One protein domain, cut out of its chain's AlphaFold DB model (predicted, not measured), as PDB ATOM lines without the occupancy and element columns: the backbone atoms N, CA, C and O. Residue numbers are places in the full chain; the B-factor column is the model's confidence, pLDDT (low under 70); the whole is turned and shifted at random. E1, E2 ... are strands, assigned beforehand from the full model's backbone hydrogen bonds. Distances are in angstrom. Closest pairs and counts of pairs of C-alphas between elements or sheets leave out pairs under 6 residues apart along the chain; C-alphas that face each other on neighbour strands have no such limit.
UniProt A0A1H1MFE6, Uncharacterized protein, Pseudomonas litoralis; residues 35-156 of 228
ATOM      1  N   VAL A  35     -27.845  23.928 -54.323       93.38
ATOM      2  CA  VAL A  35     -28.295  22.536 -54.437       93.38
ATOM      3  C   VAL A  35     -29.814  22.522 -54.450       93.38
ATOM      4  O   VAL A  35     -30.446  22.955 -53.486       93.38
ATOM      5  N   GLU A  36     -30.396  22.009 -55.525       95.06
ATOM      6  CA  GLU A  36     -31.833  21.774 -55.641       95.06
ATOM      7  C   GLU A  36     -32.148  20.294 -55.424       95.06
ATOM      8  O   GLU A  36     -31.402  19.417 -55.864       95.06
ATOM      9  N   ARG A  37     -33.263  20.019 -54.740       96.50
ATOM     10  CA  ARG A  37     -33.781  18.667 -54.519       96.50
ATOM     11  C   ARG A  37     -35.204  18.590 -55.036       96.50
ATOM     12  O   ARG A  37     -36.082  19.285 -54.533       96.50
ATOM     13  N   GLU A  38     -35.416  17.730 -56.016       97.19
ATOM     14  CA  GLU A  38     -36.725  17.436 -56.583       97.19
ATOM     15  C   GLU A  38     -37.155  16.035 -56.146       97.19
ATOM     16  O   GLU A  38     -36.388  15.085 -56.287       97.19
ATOM     17  N   LEU A  39     -38.363  15.895 -55.594       96.50
ATOM     18  CA  LEU A  39     -38.918  14.596 -55.215       96.50
ATOM     19  C   LEU A  39     -39.450  13.880 -56.459       96.50
ATOM     20  O   LEU A  39     -40.428  14.316 -57.059       96.50
ATOM     21  N   ILE A  40     -38.814  12.769 -56.819       97.31
ATOM     22  CA  ILE A  40     -39.149  11.957 -57.995       97.31
ATOM     23  C   ILE A  40     -40.142  10.851 -57.636       97.31
ATOM     24  O   ILE A  40     -41.075  10.580 -58.387       97.31
ATOM     25  N   SER A  41     -39.948  10.200 -56.487       95.88
ATOM     26  CA  SER A  41     -40.818   9.121 -56.019       95.88
ATOM     27  C   SER A  41     -40.974   9.164 -54.504       95.88
ATOM     28  O   SER A  41     -40.025   9.460 -53.782       95.88
ATOM     29  N   HIS A  42     -42.183   8.847 -54.044       97.19
ATOM     30  CA  HIS A  42     -42.531   8.656 -52.645       97.19
ATOM     31  C   HIS A  42     -43.413   7.410 -52.547       97.19
ATOM     32  O   HIS A  42     -44.539   7.385 -53.049       97.19
ATOM     33  N   THR A  43     -42.900   6.374 -51.890       97.56
ATOM     34  CA  THR A  43     -43.625   5.127 -51.632       97.56
ATOM     35  C   THR A  43     -43.585   4.758 -50.156       97.56
ATOM     36  O   THR A  43     -42.647   5.098 -49.443       97.56
ATOM     37  N   LEU A  44     -44.588   4.012 -49.700       98.25
ATOM     38  CA  LEU A  44     -44.585   3.383 -48.382       98.25
ATOM     39  C   LEU A  44     -44.301   1.890 -48.530       98.25
ATOM     40  O   LEU A  44     -44.687   1.271 -49.523       98.25
ATOM     41  N   ARG A  45     -43.668   1.300 -47.522       98.00
ATOM     42  CA  ARG A  45     -43.445  -0.140 -47.421       98.00
ATOM     43  C   ARG A  45     -43.846  -0.618 -46.037       98.00
ATOM     44  O   ARG A  45     -43.365  -0.084 -45.045       98.00
ATOM     45  N   ILE A  46     -44.690  -1.644 -45.991       98.38
ATOM     46  CA  ILE A  46     -45.010  -2.386 -44.772       98.38
ATOM     47  C   ILE A  46     -44.215  -3.689 -44.815       98.38
ATOM     48  O   ILE A  46     -44.310  -4.447 -45.777       98.38
ATOM     49  N   ASP A  47     -43.423  -3.938 -43.784       97.81
ATOM     50  CA  ASP A  47     -42.683  -5.173 -43.575       97.81
ATOM     51  C   ASP A  47     -43.229  -5.871 -42.327       97.81
ATOM     52  O   ASP A  47     -43.049  -5.411 -41.199       97.81
ATOM     53  N   ALA A  48     -43.939  -6.973 -42.547       96.19
ATOM     54  CA  ALA A  48     -44.541  -7.790 -41.499       96.19
ATOM     55  C   ALA A  48     -43.799  -9.126 -41.288       96.19
ATOM     56  O   ALA A  48     -44.352 -10.057 -40.689       96.19
ATOM     57  N   GLY A  49     -42.561  -9.216 -41.789       93.12
ATOM     58  CA  GLY A  49     -41.752 -10.430 -41.821       93.12
ATOM     59  C   GLY A  49     -42.031 -11.317 -43.037       93.12
ATOM     60  O   GLY A  49     -43.006 -11.138 -43.765       93.12
ATOM     61  N   GLU A  50     -41.164 -12.311 -43.248       91.00
ATOM     62  CA  GLU A  50     -41.264 -13.246 -44.381       91.00
ATOM     63  C   GLU A  50     -42.543 -14.096 -44.326       91.00
ATOM     64  O   GLU A  50     -43.177 -14.368 -45.347       91.00
ATOM     65  N   GLN A  51     -42.950 -14.502 -43.119       92.50
ATOM     66  CA  GLN A  51     -44.152 -15.298 -42.915       92.50
ATOM     67  C   GLN A  51     -45.378 -14.397 -42.732       92.50
ATOM     68  O   GLN A  51     -45.683 -13.922 -41.634       92.50
ATOM     69  N   LEU A  52     -46.158 -14.266 -43.802       96.44
ATOM     70  CA  LEU A  52     -47.433 -13.538 -43.819       96.44
ATOM     71  C   LEU A  52     -48.592 -14.305 -43.153       96.44
ATOM     72  O   LEU A  52     -49.761 -14.034 -43.422       96.44
ATOM     73  N   VAL A  53     -48.271 -15.280 -42.301       97.81
ATOM     74  CA  VAL A  53     -49.220 -16.036 -41.481       97.81
ATOM     75  C   VAL A  53     -48.882 -15.786 -40.016       97.81
ATOM     76  O   VAL A  53     -47.773 -16.077 -39.568       97.81
ATOM     77  N   LEU A  54     -49.841 -15.250 -39.271       98.06
ATOM     78  CA  LEU A  54     -49.774 -15.085 -37.830       98.06
ATOM     79  C   LEU A  54     -50.009 -16.430 -37.149       98.06
ATOM     80  O   LEU A  54     -51.025 -17.095 -37.369       98.06
ATOM     81  N   THR A  55     -49.049 -16.804 -36.312       96.06
ATOM     82  CA  THR A  55     -49.084 -17.986 -35.443       96.06
ATOM     83  C   THR A  55     -49.084 -17.617 -33.959       96.06
ATOM     84  O   THR A  55     -49.274 -18.496 -33.131       96.06
ATOM     85  N   SER A  56     -48.902 -16.334 -33.638       96.19
ATOM     86  CA  SER A  56     -48.936 -15.740 -32.299       96.19
ATOM     87  C   SER A  56     -49.856 -14.508 -32.322       96.19
ATOM     88  O   SER A  56     -49.990 -13.894 -33.391       96.19
ATOM     89  N   PRO A  57     -50.490 -14.131 -31.192       96.88
ATOM     90  CA  PRO A  57     -51.243 -12.877 -31.082       96.88
ATOM     91  C   PRO A  57     -50.374 -11.636 -31.321       96.88
ATOM     92  O   PRO A  57     -50.909 -10.581 -31.676       96.88
ATOM     93  N   HIS A  58     -49.054 -11.777 -31.172       96.75
ATOM     94  CA  HIS A  58     -48.086 -10.701 -31.280       96.75
ATOM     95  C   HIS A  58     -47.347 -10.700 -32.620       96.75
ATOM     96  O   HIS A  58     -46.849 -11.725 -33.098       96.75
ATOM     97  N   ARG A  59     -47.207  -9.515 -33.225       97.00
ATOM     98  CA  ARG A  59     -46.319  -9.305 -34.376       97.00
ATOM     99  C   ARG A  59     -45.766  -7.887 -34.395       97.00
ATOM    100  O   ARG A  59     -46.515  -6.917 -34.426       97.00
ATOM    101  N   THR A  60     -44.445  -7.775 -34.489       97.62
ATOM    102  CA  THR A  60     -43.789  -6.509 -34.820       97.62
ATOM    103  C   THR A  60     -43.816  -6.296 -36.329       97.62
ATOM    104  O   THR A  60     -43.368  -7.152 -37.089       97.62
ATOM    105  N   ILE A  61     -44.338  -5.152 -36.754       98.38
ATOM    106  CA  ILE A  61     -44.439  -4.726 -38.150       98.38
ATOM    107  C   ILE A  61     -43.653  -3.431 -38.296       98.38
ATOM    108  O   ILE A  61     -43.848  -2.505 -37.516       98.38
ATOM    109  N   ARG A  62     -42.782  -3.338 -39.296       98.56
ATOM    110  CA  ARG A  62     -42.066  -2.103 -39.621       98.56
ATOM    111  C   ARG A  62     -42.737  -1.412 -40.791       98.56
ATOM    112  O   ARG A  62     -43.054  -2.055 -41.787       98.56
ATOM    113  N   VAL A  63     -42.899  -0.101 -40.701       98.56
ATOM    114  CA  VAL A  63     -43.333   0.717 -41.828       98.56
ATOM    115  C   VAL A  63     -42.272   1.761 -42.134       98.56
ATOM    116  O   VAL A  63     -41.789   2.468 -41.248       98.56
ATOM    117  N   THR A  64     -41.905   1.825 -43.407       98.50
ATOM    118  CA  THR A  64     -40.841   2.687 -43.913       98.50
ATOM    119  C   THR A  64     -41.381   3.521 -45.061       98.50
ATOM    120  O   THR A  64     -42.011   3.003 -45.983       98.50
ATOM    121  N   GLU A  65     -41.095   4.811 -45.024       98.19
ATOM    122  CA  GLU A  65     -41.280   5.733 -46.135       98.19
ATOM    123  C   GLU A  65     -40.009   5.751 -46.985       98.19
ATOM    124  O   GLU A  65     -38.894   5.834 -46.471       98.19
ATOM    125  N   GLN A  66     -40.162   5.623 -48.298       97.88
ATOM    126  CA  GLN A  66     -39.063   5.620 -49.252       97.88
ATOM    127  C   GLN A  66     -39.220   6.814 -50.186       97.88
ATOM    128  O   GLN A  66     -40.200   6.906 -50.928       97.88
ATOM    129  N   LEU A  67     -38.236   7.706 -50.150       97.56
ATOM    130  CA  LEU A  67     -38.176   8.913 -50.960       97.56
ATOM    131  C   LEU A  67     -36.995   8.811 -51.924       97.56
ATOM    132  O   LEU A  67     -35.868   8.520 -51.516       97.56
ATOM    133  N   LEU A  68     -37.248   9.072 -53.202       97.56
ATOM    134  CA  LEU A  68     -36.220   9.240 -54.222       97.56
ATOM    135  C   LEU A  68     -36.194  10.700 -54.641       97.56
ATOM    136  O   LEU A  68     -37.183  11.213 -55.168       97.56
ATOM    137  N   HIS A  69     -35.052  11.343 -54.442       97.75
ATOM    138  CA  HIS A  69     -34.818  12.708 -54.879       97.75
ATOM    139  C   HIS A  69     -33.828  12.747 -56.037       97.75
ATOM    140  O   HIS A  69     -32.816  12.047 -56.024       97.75
ATOM    141  N   GLN A  70     -34.070  13.635 -56.993       97.75
ATOM    142  CA  GLN A  70     -33.049  14.098 -57.918       97.75
ATOM    143  C   GLN A  70     -32.378  15.321 -57.301       97.75
ATOM    144  O   GLN A  70     -33.024  16.338 -57.038       97.75
ATOM    145  N   VAL A  71     -31.078  15.215 -57.053       97.19
ATOM    146  CA  VAL A  71     -30.257  16.296 -56.511       97.19
ATOM    147  C   VAL A  71     -29.477  16.907 -57.663       97.19
ATOM    148  O   VAL A  71     -28.698  16.215 -58.317       97.19
ATOM    149  N   THR A  72     -29.701  18.193 -57.924       96.62
ATOM    150  CA  THR A  72     -28.964  18.952 -58.942       96.62
ATOM    151  C   THR A  72     -28.120  20.014 -58.254       96.62
ATOM    152  O   THR A  72     -28.629  20.810 -57.463       96.62
ATOM    153  N   GLU A  73     -26.824  20.018 -58.542       95.38
ATOM    154  CA  GLU A  73     -25.865  20.968 -57.987       95.38
ATOM    155  C   GLU A  73     -25.477  21.979 -59.061       95.38
ATOM    156  O   GLU A  73     -25.227  21.613 -60.215       95.38
ATOM    157  N   PHE A  74     -25.413  23.249 -58.670       93.44
ATOM    158  CA  PHE A  74     -25.087  24.364 -59.546       93.44
ATOM    159  C   PHE A  74     -23.824  25.083 -59.067       93.44
ATOM    160  O   PHE A  74     -23.583  25.218 -57.860       93.44
ATOM    161  N   ASP A  75     -23.031  25.572 -60.015       93.00
ATOM    162  CA  ASP A  75     -21.916  26.470 -59.727       93.00
ATOM    163  C   ASP A  75     -22.391  27.902 -59.414       93.00
ATOM    164  O   ASP A  75     -23.578  28.231 -59.434       93.00
ATOM    165  N   ALA A  76     -21.438  28.795 -59.140       91.94
ATOM    166  CA  ALA A  76     -21.722  30.206 -58.880       91.94
ATOM    167  C   ALA A  76     -22.310  30.968 -60.090       91.94
ATOM    168  O   ALA A  76     -22.765  32.099 -59.932       91.94
ATOM    169  N   LYS A  77     -22.278  30.384 -61.295       93.25
ATOM    170  CA  LYS A  77     -22.851  30.934 -62.534       93.25
ATOM    171  C   LYS A  77     -24.197  30.290 -62.883       93.25
ATOM    172  O   LYS A  77     -24.699  30.520 -63.982       93.25
ATOM    173  N   ASP A  78     -24.766  29.516 -61.962       90.38
ATOM    174  CA  ASP A  78     -26.023  28.789 -62.119       90.38
ATOM    175  C   ASP A  78     -25.999  27.720 -63.227       90.38
ATOM    176  O   ASP A  78     -27.025  27.357 -63.803       90.38
ATOM    177  N   GLN A  79     -24.814  27.192 -63.534       93.38
ATOM    178  CA  GLN A  79     -24.651  26.063 -64.442       93.38
ATOM    179  C   GLN A  79     -24.690  24.760 -63.653       93.38
ATOM    180  O   GLN A  79     -24.060  24.642 -62.605       93.38
ATOM    181  N   VAL A  80     -25.416  23.769 -64.174       93.62
ATOM    182  CA  VAL A  80     -25.457  22.429 -63.581       93.62
ATOM    183  C   VAL A  80     -24.071  21.806 -63.668       93.62
ATOM    184  O   VAL A  80     -23.561  21.573 -64.764       93.62
ATOM    185  N   VAL A  81     -23.489  21.501 -62.514       95.62
ATOM    186  CA  VAL A  81     -22.195  20.814 -62.416       95.62
ATOM    187  C   VAL A  81     -22.351  19.334 -62.104       95.62
ATOM    188  O   VAL A  81     -21.490  18.537 -62.466       95.62
ATOM    189  N   ASN A  82     -23.458  18.950 -61.469       95.06
ATOM    190  CA  ASN A  82     -23.713  17.574 -61.081       95.06
ATOM    191  C   ASN A  82     -25.218  17.299 -60.993       95.06
ATOM    192  O   ASN A  82     -26.012  18.176 -60.647       95.06
ATOM    193  N   ARG A  83     -25.600  16.058 -61.291       95.75
ATOM    194  CA  ARG A  83     -26.951  15.540 -61.089       95.75
ATOM    195  C   ARG A  83     -26.860  14.094 -60.637       95.75
ATOM    196  O   ARG A  83     -26.285  13.266 -61.338       95.75
ATOM    197  N   LEU A  84     -27.461  13.799 -59.492       96.50
ATOM    198  CA  LEU A  84     -27.460  12.463 -58.906       96.50
ATOM    199  C   LEU A  84     -28.817  12.103 -58.310       96.50
ATOM    200  O   LEU A  84     -29.622  12.971 -57.974       96.50
ATOM    201  N   GLU A  85     -29.046  10.806 -58.155       97.44
ATOM    202  CA  GLU A  85     -30.178  10.269 -57.406       97.44
ATOM    203  C   GLU A  85     -29.798  10.076 -55.936       97.44
ATOM    204  O   GLU A  85     -28.730   9.554 -55.613       97.44
ATOM    205  N   SER A  86     -30.690  10.482 -55.035       96.75
ATOM    206  CA  SER A  86     -30.550  10.304 -53.594       96.75
ATOM    207  C   SER A  86     -31.748   9.535 -53.051       96.75
ATOM    208  O   SER A  86     -32.883  10.011 -53.093       96.75
ATOM    209  N   TYR A  87     -31.472   8.339 -52.539       96.81
ATOM    210  CA  TYR A  87     -32.457   7.464 -51.916       96.81
ATOM    211  C   TYR A  87     -32.461   7.686 -50.406       96.81
ATOM    212  O   TYR A  87     -31.411   7.635 -49.763       96.81
ATOM    213  N   GLN A  88     -33.644   7.888 -49.833       97.06
ATOM    214  CA  GLN A  88     -33.838   8.069 -48.401       97.06
ATOM    215  C   GLN A  88     -34.926   7.116 -47.903       97.06
ATOM    216  O   GLN A  88     -36.030   7.086 -48.438       97.06
ATOM    217  N   ALA A  89     -34.604   6.333 -46.874       97.25
ATOM    218  CA  ALA A  89     -35.552   5.481 -46.167       97.25
ATOM    219  C   ALA A  89     -35.788   6.071 -44.775       97.25
ATOM    220  O   ALA A  89     -34.855   6.164 -43.978       97.25
ATOM    221  N   LEU A  90     -37.017   6.495 -44.506       97.88
ATOM    222  CA  LEU A  90     -37.432   7.107 -43.250       97.88
ATOM    223  C   LEU A  90     -38.346   6.156 -42.476       97.88
ATOM    224  O   LEU A  90     -39.173   5.475 -43.086       97.88
ATOM    225  N   PRO A  91     -38.237   6.096 -41.141       98.12
ATOM    226  CA  PRO A  91     -39.252   5.426 -40.343       98.12
ATOM    227  C   PRO A  91     -40.592   6.145 -40.521       98.12
ATOM    228  O   PRO A  91     -40.649   7.374 -40.513       98.12
ATOM    229  N   TRP A  92     -41.680   5.382 -40.635       97.88
ATOM    230  CA  TRP A  92     -43.044   5.913 -40.570       97.88
ATOM    231  C   TRP A  92     -43.371   6.290 -39.120       97.88
ATOM    232  O   TRP A  92     -44.144   5.611 -38.455       97.88
ATOM    233  N   ALA A  93     -42.676   7.291 -38.586       97.94
ATOM    234  CA  ALA A  93     -42.566   7.551 -37.155       97.94
ATOM    235  C   ALA A  93     -43.797   8.266 -36.591       97.94
ATOM    236  O   ALA A  93     -44.149   9.352 -37.055       97.94
ATOM    237  N   SER A  94     -44.409   7.694 -35.548       97.38
ATOM    238  CA  SER A  94     -45.578   8.278 -34.868       97.38
ATOM    239  C   SER A  94     -46.726   8.604 -35.827       97.38
ATOM    240  O   SER A  94     -47.346   9.666 -35.749       97.38
ATOM    241  N   GLN A  95     -46.972   7.696 -36.769       98.06
ATOM    242  CA  GLN A  95     -47.982   7.843 -37.805       98.06
ATOM    243  C   GLN A  95     -49.027   6.724 -37.719       98.06
ATOM    244  O   GLN A  95     -48.721   5.596 -37.313       98.06
ATOM    245  N   PRO A  96     -50.267   6.992 -38.162       97.62
ATOM    246  CA  PRO A  96     -51.323   6.006 -38.087       97.62
ATOM    247  C   PRO A  96     -51.133   4.872 -39.101       97.62
ATOM    248  O   PRO A  96     -50.680   5.071 -40.235       97.62
ATOM    249  N   ILE A  97     -51.584   3.686 -38.705       98.19
ATOM    250  CA  ILE A  97     -51.819   2.530 -39.571       98.19
ATOM    251  C   ILE A  97     -53.254   2.078 -39.345       98.19
ATOM    252  O   ILE A  97     -53.662   1.820 -38.216       98.19
ATOM    253  N   ASN A  98     -54.031   1.949 -40.417       98.31
ATOM    254  CA  ASN A  98     -55.362   1.368 -40.310       98.31
ATOM    255  C   ASN A  98     -55.256  -0.152 -40.380       98.31
ATOM    256  O   ASN A  98     -54.649  -0.686 -41.306       98.31
ATOM    257  N   LEU A  99     -55.888  -0.840 -39.439       98.44
ATOM    258  CA  LEU A  99     -56.101  -2.278 -39.476       98.44
ATOM    259  C   LEU A  99     -57.563  -2.545 -39.827       98.44
ATOM    260  O   LEU A  99     -58.465  -1.979 -39.212       98.44
ATOM    261  N   ILE A 100     -57.803  -3.400 -40.816       98.19
ATOM    262  CA  ILE A 100     -59.131  -3.901 -41.168       98.19
ATOM    263  C   ILE A 100     -59.187  -5.387 -40.832       98.19
ATOM    264  O   ILE A 100     -58.361  -6.171 -41.301       98.19
ATOM    265  N   ALA A 101     -60.166  -5.761 -40.019       96.75
ATOM    266  CA  ALA A 101     -60.403  -7.123 -39.564       96.75
ATOM    267  C   ALA A 101     -61.904  -7.322 -39.371       96.75
ATOM    268  O   ALA A 101     -62.552  -6.472 -38.769       96.75
ATOM    269  N   ASP A 102     -62.455  -8.415 -39.904       92.50
ATOM    270  CA  ASP A 102     -63.888  -8.737 -39.777       92.50
ATOM    271  C   ASP A 102     -64.825  -7.578 -40.200       92.50
ATOM    272  O   ASP A 102     -65.816  -7.246 -39.556       92.50
ATOM    273  N   GLY A 103     -64.445  -6.848 -41.254       91.88
ATOM    274  CA  GLY A 103     -65.172  -5.658 -41.718       91.88
ATOM    275  C   GLY A 103     -65.092  -4.432 -40.794       91.88
ATOM    276  O   GLY A 103     -65.525  -3.349 -41.195       91.88
ATOM    277  N   LYS A 104     -64.502  -4.555 -39.600       95.81
ATOM    278  CA  LYS A 104     -64.225  -3.453 -38.670       95.81
ATOM    279  C   LYS A 104     -62.892  -2.786 -39.011       95.81
ATOM    280  O   LYS A 104     -61.978  -3.416 -39.548       95.81
ATOM    281  N   ARG A 105     -62.779  -1.490 -38.703       97.44
ATOM    282  CA  ARG A 105     -61.561  -0.689 -38.896       97.44
ATOM    283  C   ARG A 105     -61.051  -0.177 -37.556       97.44
ATOM    284  O   ARG A 105     -61.808   0.429 -36.807       97.44
ATOM    285  N   PHE A 106     -59.755  -0.332 -37.333       97.75
ATOM    286  CA  PHE A 106     -59.040   0.121 -36.148       97.75
ATOM    287  C   PHE A 106     -57.898   1.046 -36.569       97.75
ATOM    288  O   PHE A 106     -57.243   0.792 -37.579       97.75
ATOM    289  N   SER A 107     -57.657   2.115 -35.811       97.12
ATOM    290  CA  SER A 107     -56.524   3.015 -36.039       97.12
ATOM    291  C   SER A 107     -55.430   2.701 -35.030       97.12
ATOM    292  O   SER A 107     -55.596   2.948 -33.841       97.12
ATOM    293  N   LEU A 108     -54.316   2.174 -35.516       97.81
ATOM    294  CA  LEU A 108     -53.112   1.889 -34.745       97.81
ATOM    295  C   LEU A 108     -52.083   2.998 -34.956       97.81
ATOM    296  O   LEU A 108     -52.203   3.779 -35.901       97.81
ATOM    297  N   GLN A 109     -51.071   3.060 -34.098       97.00
ATOM    298  CA  GLN A 109     -49.974   4.022 -34.196       97.00
ATOM    299  C   GLN A 109     -48.639   3.285 -34.200       97.00
ATOM    300  O   GLN A 109     -48.449   2.332 -33.443       97.00
ATOM    301  N   THR A 110     -47.720   3.723 -35.053       98.44
ATOM    302  CA  THR A 110     -46.312   3.334 -34.963       98.44
ATOM    303  C   THR A 110     -45.595   4.125 -33.873       98.44
ATOM    304  O   THR A 110     -45.993   5.236 -33.516       98.44
ATOM    305  N   ASP A 111     -44.501   3.574 -33.359       98.19
ATOM    306  CA  ASP A 111     -43.563   4.307 -32.512       98.19
ATOM    307  C   ASP A 111     -42.646   5.240 -33.330       98.19
ATOM    308  O   ASP A 111     -42.827   5.440 -34.536       98.19
ATOM    309  N   HIS A 112     -41.657   5.848 -32.669       97.62
ATOM    310  CA  HIS A 112     -40.707   6.759 -33.314       97.62
ATOM    311  C   HIS A 112     -39.774   6.069 -34.325       97.62
ATOM    312  O   HIS A 112     -39.198   6.743 -35.176       97.62
ATOM    313  N   ASP A 113     -39.638   4.743 -34.265       97.94
ATOM    314  CA  ASP A 113     -38.810   3.944 -35.173       97.94
ATOM    315  C   ASP A 113     -39.623   3.362 -36.341       97.94
ATOM    316  O   ASP A 113     -39.107   2.578 -37.150       97.94
ATOM    317  N   GLY A 114     -40.901   3.742 -36.449       98.19
ATOM    318  CA  GLY A 114     -41.818   3.228 -37.461       98.19
ATOM    319  C   GLY A 114     -42.233   1.782 -37.202       98.19
ATOM    320  O   GLY A 114     -42.615   1.082 -38.142       98.19
ATOM    321  N   LEU A 115     -42.133   1.305 -35.959       98.50
ATOM    322  CA  LEU A 115     -42.575  -0.027 -35.568       98.50
ATOM    323  C   LEU A 115     -43.997   0.018 -35.009       98.50
ATOM    324  O   LEU A 115     -44.333   0.825 -34.148       98.50
ATOM    325  N   LEU A 116     -44.828  -0.903 -35.477       98.31
ATOM    326  CA  LEU A 116     -46.122  -1.239 -34.908       98.31
ATOM    327  C   LEU A 116     -46.003  -2.588 -34.197       98.31
ATOM    328  O   LEU A 116     -45.682  -3.598 -34.825       98.31
ATOM    329  N   ARG A 117     -46.306  -2.621 -32.900       97.12
ATOM    330  CA  ARG A 117     -46.455  -3.862 -32.131       97.12
ATOM    331  C   ARG A 117     -47.922  -4.270 -32.149       97.12
ATOM    332  O   ARG A 117     -48.723  -3.756 -31.377       97.12
ATOM    333  N   LEU A 118     -48.288  -5.149 -33.075       97.50
ATOM    334  CA  LEU A 118     -49.631  -5.714 -33.118       97.50
ATOM    335  C   LEU A 118     -49.805  -6.684 -31.948       97.50
ATOM    336  O   LEU A 118     -49.009  -7.612 -31.822       97.50
ATOM    337  N   ASN A 119     -50.864  -6.493 -31.162       96.75
ATOM    338  CA  ASN A 119     -51.356  -7.448 -30.176       96.75
ATOM    339  C   ASN A 119     -52.859  -7.673 -30.412       96.75
ATOM    340  O   ASN A 119     -53.667  -6.777 -30.155       96.75
ATOM    341  N   LEU A 120     -53.226  -8.861 -30.902       97.00
ATOM    342  CA  LEU A 120     -54.619  -9.238 -31.178       97.00
ATOM    343  C   LEU A 120     -55.479  -9.457 -29.921       97.00
ATOM    344  O   LEU A 120     -56.695  -9.538 -30.054       97.00
ATOM    345  N   LEU A 121     -54.877  -9.523 -28.730       96.69
ATOM    346  CA  LEU A 121     -55.568  -9.612 -27.439       96.69
ATOM    347  C   LEU A 121     -55.761  -8.249 -26.759       96.69
ATOM    348  O   LEU A 121     -56.319  -8.190 -25.666       96.69
ATOM    349  N   SER A 122     -55.338  -7.148 -27.389       95.25
ATOM    350  CA  SER A 122     -55.611  -5.807 -26.859       95.25
ATOM    351  C   SER A 122     -57.114  -5.499 -26.814       95.25
ATOM    352  O   SER A 122     -57.888  -5.987 -27.640       95.25
ATOM    353  N   GLU A 123     -57.521  -4.652 -25.864       93.06
ATOM    354  CA  GLU A 123     -58.933  -4.379 -25.551       93.06
ATOM    355  C   GLU A 123     -59.777  -3.977 -26.767       93.06
ATOM    356  O   GLU A 123     -60.910  -4.419 -26.942       93.06
ATOM    357  N   GLN A 124     -59.197  -3.188 -27.672       94.31
ATOM    358  CA  GLN A 124     -59.864  -2.733 -28.893       94.31
ATOM    359  C   GLN A 124     -60.285  -3.868 -29.842       94.31
ATOM    360  O   GLN A 124     -61.095  -3.634 -30.736       94.31
ATOM    361  N   PHE A 125     -59.743  -5.077 -29.688       95.88
ATOM    362  CA  PHE A 125     -60.027  -6.222 -30.551       95.88
ATOM    363  C   PHE A 125     -60.933  -7.278 -29.914       95.88
ATOM    364  O   PHE A 125     -61.284  -8.234 -30.601       95.88
ATOM    365  N   ILE A 126     -61.350  -7.111 -28.654       91.44
ATOM    366  CA  ILE A 126     -62.163  -8.101 -27.919       91.44
ATOM    367  C   ILE A 126     -63.439  -8.474 -28.685       91.44
ATOM    368  O   ILE A 126     -63.848  -9.630 -28.704       91.44
ATOM    369  N   GLU A 127     -64.056  -7.507 -29.365       90.75
ATOM    370  CA  GLU A 127     -65.297  -7.724 -30.113       90.75
ATOM    371  C   GLU A 127     -65.112  -8.358 -31.505       90.75
ATOM    372  O   GLU A 127     -66.058  -8.370 -32.302       90.75
ATOM    373  N   LEU A 128     -63.901  -8.771 -31.883       95.12
ATOM    374  CA  LEU A 128     -63.683  -9.481 -33.143       95.12
ATOM    375  C   LEU A 128     -64.194 -10.919 -33.040       95.12
ATOM    376  O   LEU A 128     -63.951 -11.612 -32.052       95.12
ATOM    377  N   ASP A 129     -64.819 -11.422 -34.106       95.06
ATOM    378  CA  ASP A 129     -65.097 -12.852 -34.209       95.06
ATOM    379  C   ASP A 129     -63.818 -13.631 -34.571       95.06
ATOM    380  O   ASP A 129     -63.508 -13.914 -35.735       95.06
ATOM    381  N   PHE A 130     -63.065 -14.039 -33.548       95.12
ATOM    382  CA  PHE A 130     -61.851 -14.839 -33.719       95.12
ATOM    383  C   PHE A 130     -62.102 -16.217 -34.349       95.12
ATOM    384  O   PHE A 130     -61.166 -16.842 -34.853       95.12
ATOM    385  N   GLN A 131     -63.342 -16.719 -34.388       92.44
ATOM    386  CA  GLN A 131     -63.651 -17.951 -35.115       92.44
ATOM    387  C   GLN A 131     -63.482 -17.754 -36.627       92.44
ATOM    388  O   GLN A 131     -62.933 -18.629 -37.316       92.44
ATOM    389  N   SER A 132     -63.924 -16.610 -37.151       93.38
ATOM    390  CA  SER A 132     -63.935 -16.300 -38.582       93.38
ATOM    391  C   SER A 132     -62.794 -15.383 -39.044       93.38
ATOM    392  O   SER A 132     -62.565 -15.299 -40.254       93.38
ATOM    393  N   LEU A 133     -62.013 -14.802 -38.123       96.81
ATOM    394  CA  LEU A 133     -60.874 -13.912 -38.393       96.81
ATOM    395  C   LEU A 133     -59.735 -14.588 -39.179       96.81
ATOM    396  O   LEU A 133     -58.749 -15.041 -38.612       96.81
ATOM    397  N   ARG A 134     -59.857 -14.688 -40.504       97.19
ATOM    398  CA  ARG A 134     -58.867 -15.361 -41.373       97.19
ATOM    399  C   ARG A 134     -57.755 -14.451 -41.863       97.19
ATOM    400  O   ARG A 134     -56.686 -14.946 -42.213       97.19
ATOM    401  N   VAL A 135     -58.033 -13.159 -41.964       97.81
ATOM    402  CA  VAL A 135     -57.125 -12.165 -42.526       97.81
ATOM    403  C   VAL A 135     -57.286 -10.856 -41.774       97.81
ATOM    404  O   VAL A 135     -58.403 -10.465 -41.433       97.81
ATOM    405  N   ILE A 136     -56.164 -10.189 -41.551       97.88
ATOM    406  CA  ILE A 136     -56.114  -8.780 -41.187       97.88
ATOM    407  C   ILE A 136     -55.400  -8.024 -42.305       97.88
ATOM    408  O   ILE A 136     -54.419  -8.513 -42.869       97.88
ATOM    409  N   GLN A 137     -55.898  -6.842 -42.639       98.50
ATOM    410  CA  GLN A 137     -55.288  -5.959 -43.627       98.50
ATOM    411  C   GLN A 137     -54.742  -4.726 -42.919       98.50
ATOM    412  O   GLN A 137     -55.466  -4.043 -42.201       98.50
ATOM    413  N   LEU A 138     -53.468  -4.434 -43.139       98.50
ATOM    414  CA  LEU A 138     -52.789  -3.236 -42.664       98.50
ATOM    415  C   LEU A 138     -52.705  -2.234 -43.808       98.50
ATOM    416  O   LEU A 138     -52.362  -2.613 -44.925       98.50
ATOM    417  N   ILE A 139     -52.999  -0.969 -43.529       98.56
ATOM    418  CA  ILE A 139     -52.996   0.112 -44.514       98.56
ATOM    419  C   ILE A 139     -52.267   1.320 -43.926       98.56
ATOM    420  O   ILE A 139     -52.761   1.962 -42.994       98.56
ATOM    421  N   ALA A 140     -51.120   1.661 -44.509       98.44
ATOM    422  CA  ALA A 140     -50.379   2.888 -44.228       98.44
ATOM    423  C   ALA A 140     -50.606   3.895 -45.363       98.44
ATOM    424  O   ALA A 140     -50.654   3.516 -46.536       98.44
ATOM    425  N   ARG A 141     -50.769   5.179 -45.029       97.75
ATOM    426  CA  ARG A 141     -51.127   6.222 -45.999       97.75
ATOM    427  C   ARG A 141     -50.411   7.537 -45.701       97.75
ATOM    428  O   ARG A 141     -50.644   8.117 -44.649       97.75
ATOM    429  N   ALA A 142     -49.657   8.042 -46.679       95.50
ATOM    430  CA  ALA A 142     -49.008   9.360 -46.629       95.50
ATOM    431  C   ALA A 142     -49.747  10.438 -47.439       95.50
ATOM    432  O   ALA A 142     -49.484  11.628 -47.302       95.50
ATOM    433  N   GLY A 143     -50.709  10.038 -48.275       91.19
ATOM    434  CA  GLY A 143     -51.527  10.958 -49.059       91.19
ATOM    435  C   GLY A 143     -52.636  10.246 -49.836       91.19
ATOM    436  O   GLY A 143     -52.897   9.057 -49.620       91.19
ATOM    437  N   PRO A 144     -53.315  10.936 -50.765       89.44
ATOM    438  CA  PRO A 144     -54.385  10.335 -51.563       89.44
ATOM    439  C   PRO A 144     -53.900   9.158 -52.423       89.44
ATOM    440  O   PRO A 144     -54.573   8.132 -52.496       89.44
ATOM    441  N   SER A 145     -52.715   9.296 -53.021       91.31
ATOM    442  CA  SER A 145     -52.119   8.339 -53.963       91.31
ATOM    443  C   SER A 145     -51.012   7.466 -53.365       91.31
ATOM    444  O   SER A 145     -50.575   6.525 -54.020       91.31
ATOM    445  N   ILE A 146     -50.557   7.759 -52.144       96.94
ATOM    446  CA  ILE A 146     -49.421   7.075 -51.519       96.94
ATOM    447  C   ILE A 146     -49.954   6.177 -50.409       96.94
ATOM    448  O   ILE A 146     -50.297   6.646 -49.318       96.94
ATOM    449  N   VAL A 147     -50.058   4.891 -50.729       97.75
ATOM    450  CA  VAL A 147     -50.644   3.859 -49.873       97.75
ATOM    451  C   VAL A 147     -49.770   2.617 -49.932       97.75
ATOM    452  O   VAL A 147     -49.334   2.221 -51.011       97.75
ATOM    453  N   ALA A 148     -49.557   1.993 -48.782       98.25
ATOM    454  CA  ALA A 148     -49.070   0.627 -48.692       98.25
ATOM    455  C   ALA A 148     -50.124  -0.232 -48.004       98.25
ATOM    456  O   ALA A 148     -50.706   0.183 -47.000       98.25
ATOM    457  N   GLU A 149     -50.342  -1.430 -48.537       98.12
ATOM    458  CA  GLU A 149     -51.258  -2.411 -47.971       98.12
ATOM    459  C   GLU A 149     -50.529  -3.729 -47.736       98.12
ATOM    460  O   GLU A 149     -49.719  -4.152 -48.561       98.12
ATOM    461  N   GLN A 150     -50.830  -4.390 -46.622       98.25
ATOM    462  CA  GLN A 150     -50.292  -5.707 -46.307       98.25
ATOM    463  C   GLN A 150     -51.373  -6.583 -45.688       98.25
ATOM    464  O   GLN A 150     -51.964  -6.230 -44.672       98.25
ATOM    465  N   ASN A 151     -51.590  -7.758 -46.274       98.12
ATOM    466  CA  ASN A 151     -52.475  -8.772 -45.714       98.12
ATOM    467  C   ASN A 151     -51.669  -9.757 -44.871       98.12
ATOM    468  O   ASN A 151     -50.618 -10.234 -45.311       98.12
ATOM    469  N   LEU A 152     -52.181 -10.086 -43.689       98.31
ATOM    470  CA  LEU A 152     -51.665 -11.146 -42.831       98.31
ATOM    471  C   LEU A 152     -52.767 -12.167 -42.600       98.31
ATOM    472  O   LEU A 152     -53.859 -11.833 -42.143       98.31
ATOM    473  N   LEU A 153     -52.482 -13.417 -42.941       98.38
ATOM    474  CA  LEU A 153     -53.366 -14.535 -42.660       98.38
ATOM    475  C   LEU A 153     -53.269 -14.892 -41.181       98.38
ATOM    476  O   LEU A 153     -52.197 -14.823 -40.595       98.38
ATOM    477  N   VAL A 154     -54.366 -15.331 -40.585       98.31
ATOM    478  CA  VAL A 154     -54.394 -15.809 -39.200       98.31
ATOM    479  C   VAL A 154     -54.545 -17.323 -39.233       98.31
ATOM    480  O   VAL A 154     -55.486 -17.855 -39.839       98.31
ATOM    481  N   SER A 155     -53.603 -18.039 -38.616       98.12
ATOM    482  CA  SER A 155     -53.649 -19.500 -38.601       98.12
ATOM    483  C   SER A 155     -54.907 -20.006 -37.889       98.12
ATOM    484  O   SER A 155     -55.555 -19.311 -37.100       98.12
ATOM    485  N   ARG A 156     -55.315 -21.239 -38.196       97.62
ATOM    486  CA  ARG A 156     -56.470 -21.854 -37.528       97.62
ATOM    487  C   ARG A 156     -56.178 -22.086 -36.047       97.62
ATOM    488  O   ARG A 156     -57.067 -21.918 -35.219       97.62
TER     489      ARG A 156
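What this domain is: This is residues 35 to 156 of the 228 residues of an uncharacterized protein of Pseudomonas litoralis (UniProt A0A1H1MFE6). A small two-sheet sandwich forms one end of this domain, and a long twisted ribbon of three strands, E1, E2 and E3, runs out from it and makes most of the length. In the sandwich the sheet E5 E4 E7 E8 is only partly face to face with the other sheet, over E6 and the parts of E1 and E2 beside it. The printed part has 122 residues, with no named helix and eight named strands, E1 to E8 in order along the chain; the class is all strand. E5 - E4 - E7 - E8 is all antiparallel; the other sheet, E1 E2 E3 E6, is branched at E2, its neighbour pairs antiparallel. The whole is loose, with a radius of gyration of the C-alphas of 19.1 A, and a rod in outline, 69 by 25 by 23 A.

How they stand to each other: Start at E1, residues 35 to 47, which bends by 58 degrees at residue 40. It forms a hairpin with E2, residues 58 to 74; look for N 43 and O 66, 2.9 A apart. E2 forms a hairpin with E3, residues 80 to 91, where N 67 and O 88 are 2.9 A apart; E1 E2 E3 is a meander, each strand the antiparallel neighbour of the one before. Next come E4, residues 96 to 101, and E5, residues 104 to 109, a hairpin with N 99 and O 106 at 2.8 A. E6, residues 115 to 119, is the antiparallel neighbour of E2, with N 61 and O 116 at 2.8 A; E1 lies on one side of E2, E3 and E6 on the other side. E7, residues 135 to 141, is the neighbour of E4, with N 98 and O 139 at 2.9 A, and forms a hairpin with E8, residues 147 to 154, with N 138 and O 150 at 2.8 A. Between the sheets, the closest C-alphas of E1 and E8 are those of Leu 44 and Ala 148, 5.3 A apart. E3 is apart from E8.

Where its parts are: Find C-alpha 35 at (-28.295, 22.536, -54.437), where E1 begins; it spans 33.1 A. E2 begins at C-alpha 58, (-48.086, -10.701, -31.280), and is the longest strand, 50.6 A; E3 spans 31.9 A. E8, 22.7 A, ends at C-alpha 154, (-54.394, -15.809, -39.200).

The domain as a whole: The C-alphas farthest apart are those of Lys 77 and Gln 131, 69.3 A. The printed part has no cut. The link E6 to E7, residues 120 to 134, is long. The mean pLDDT of the printed part is 96.4, and no printed residue is under 70.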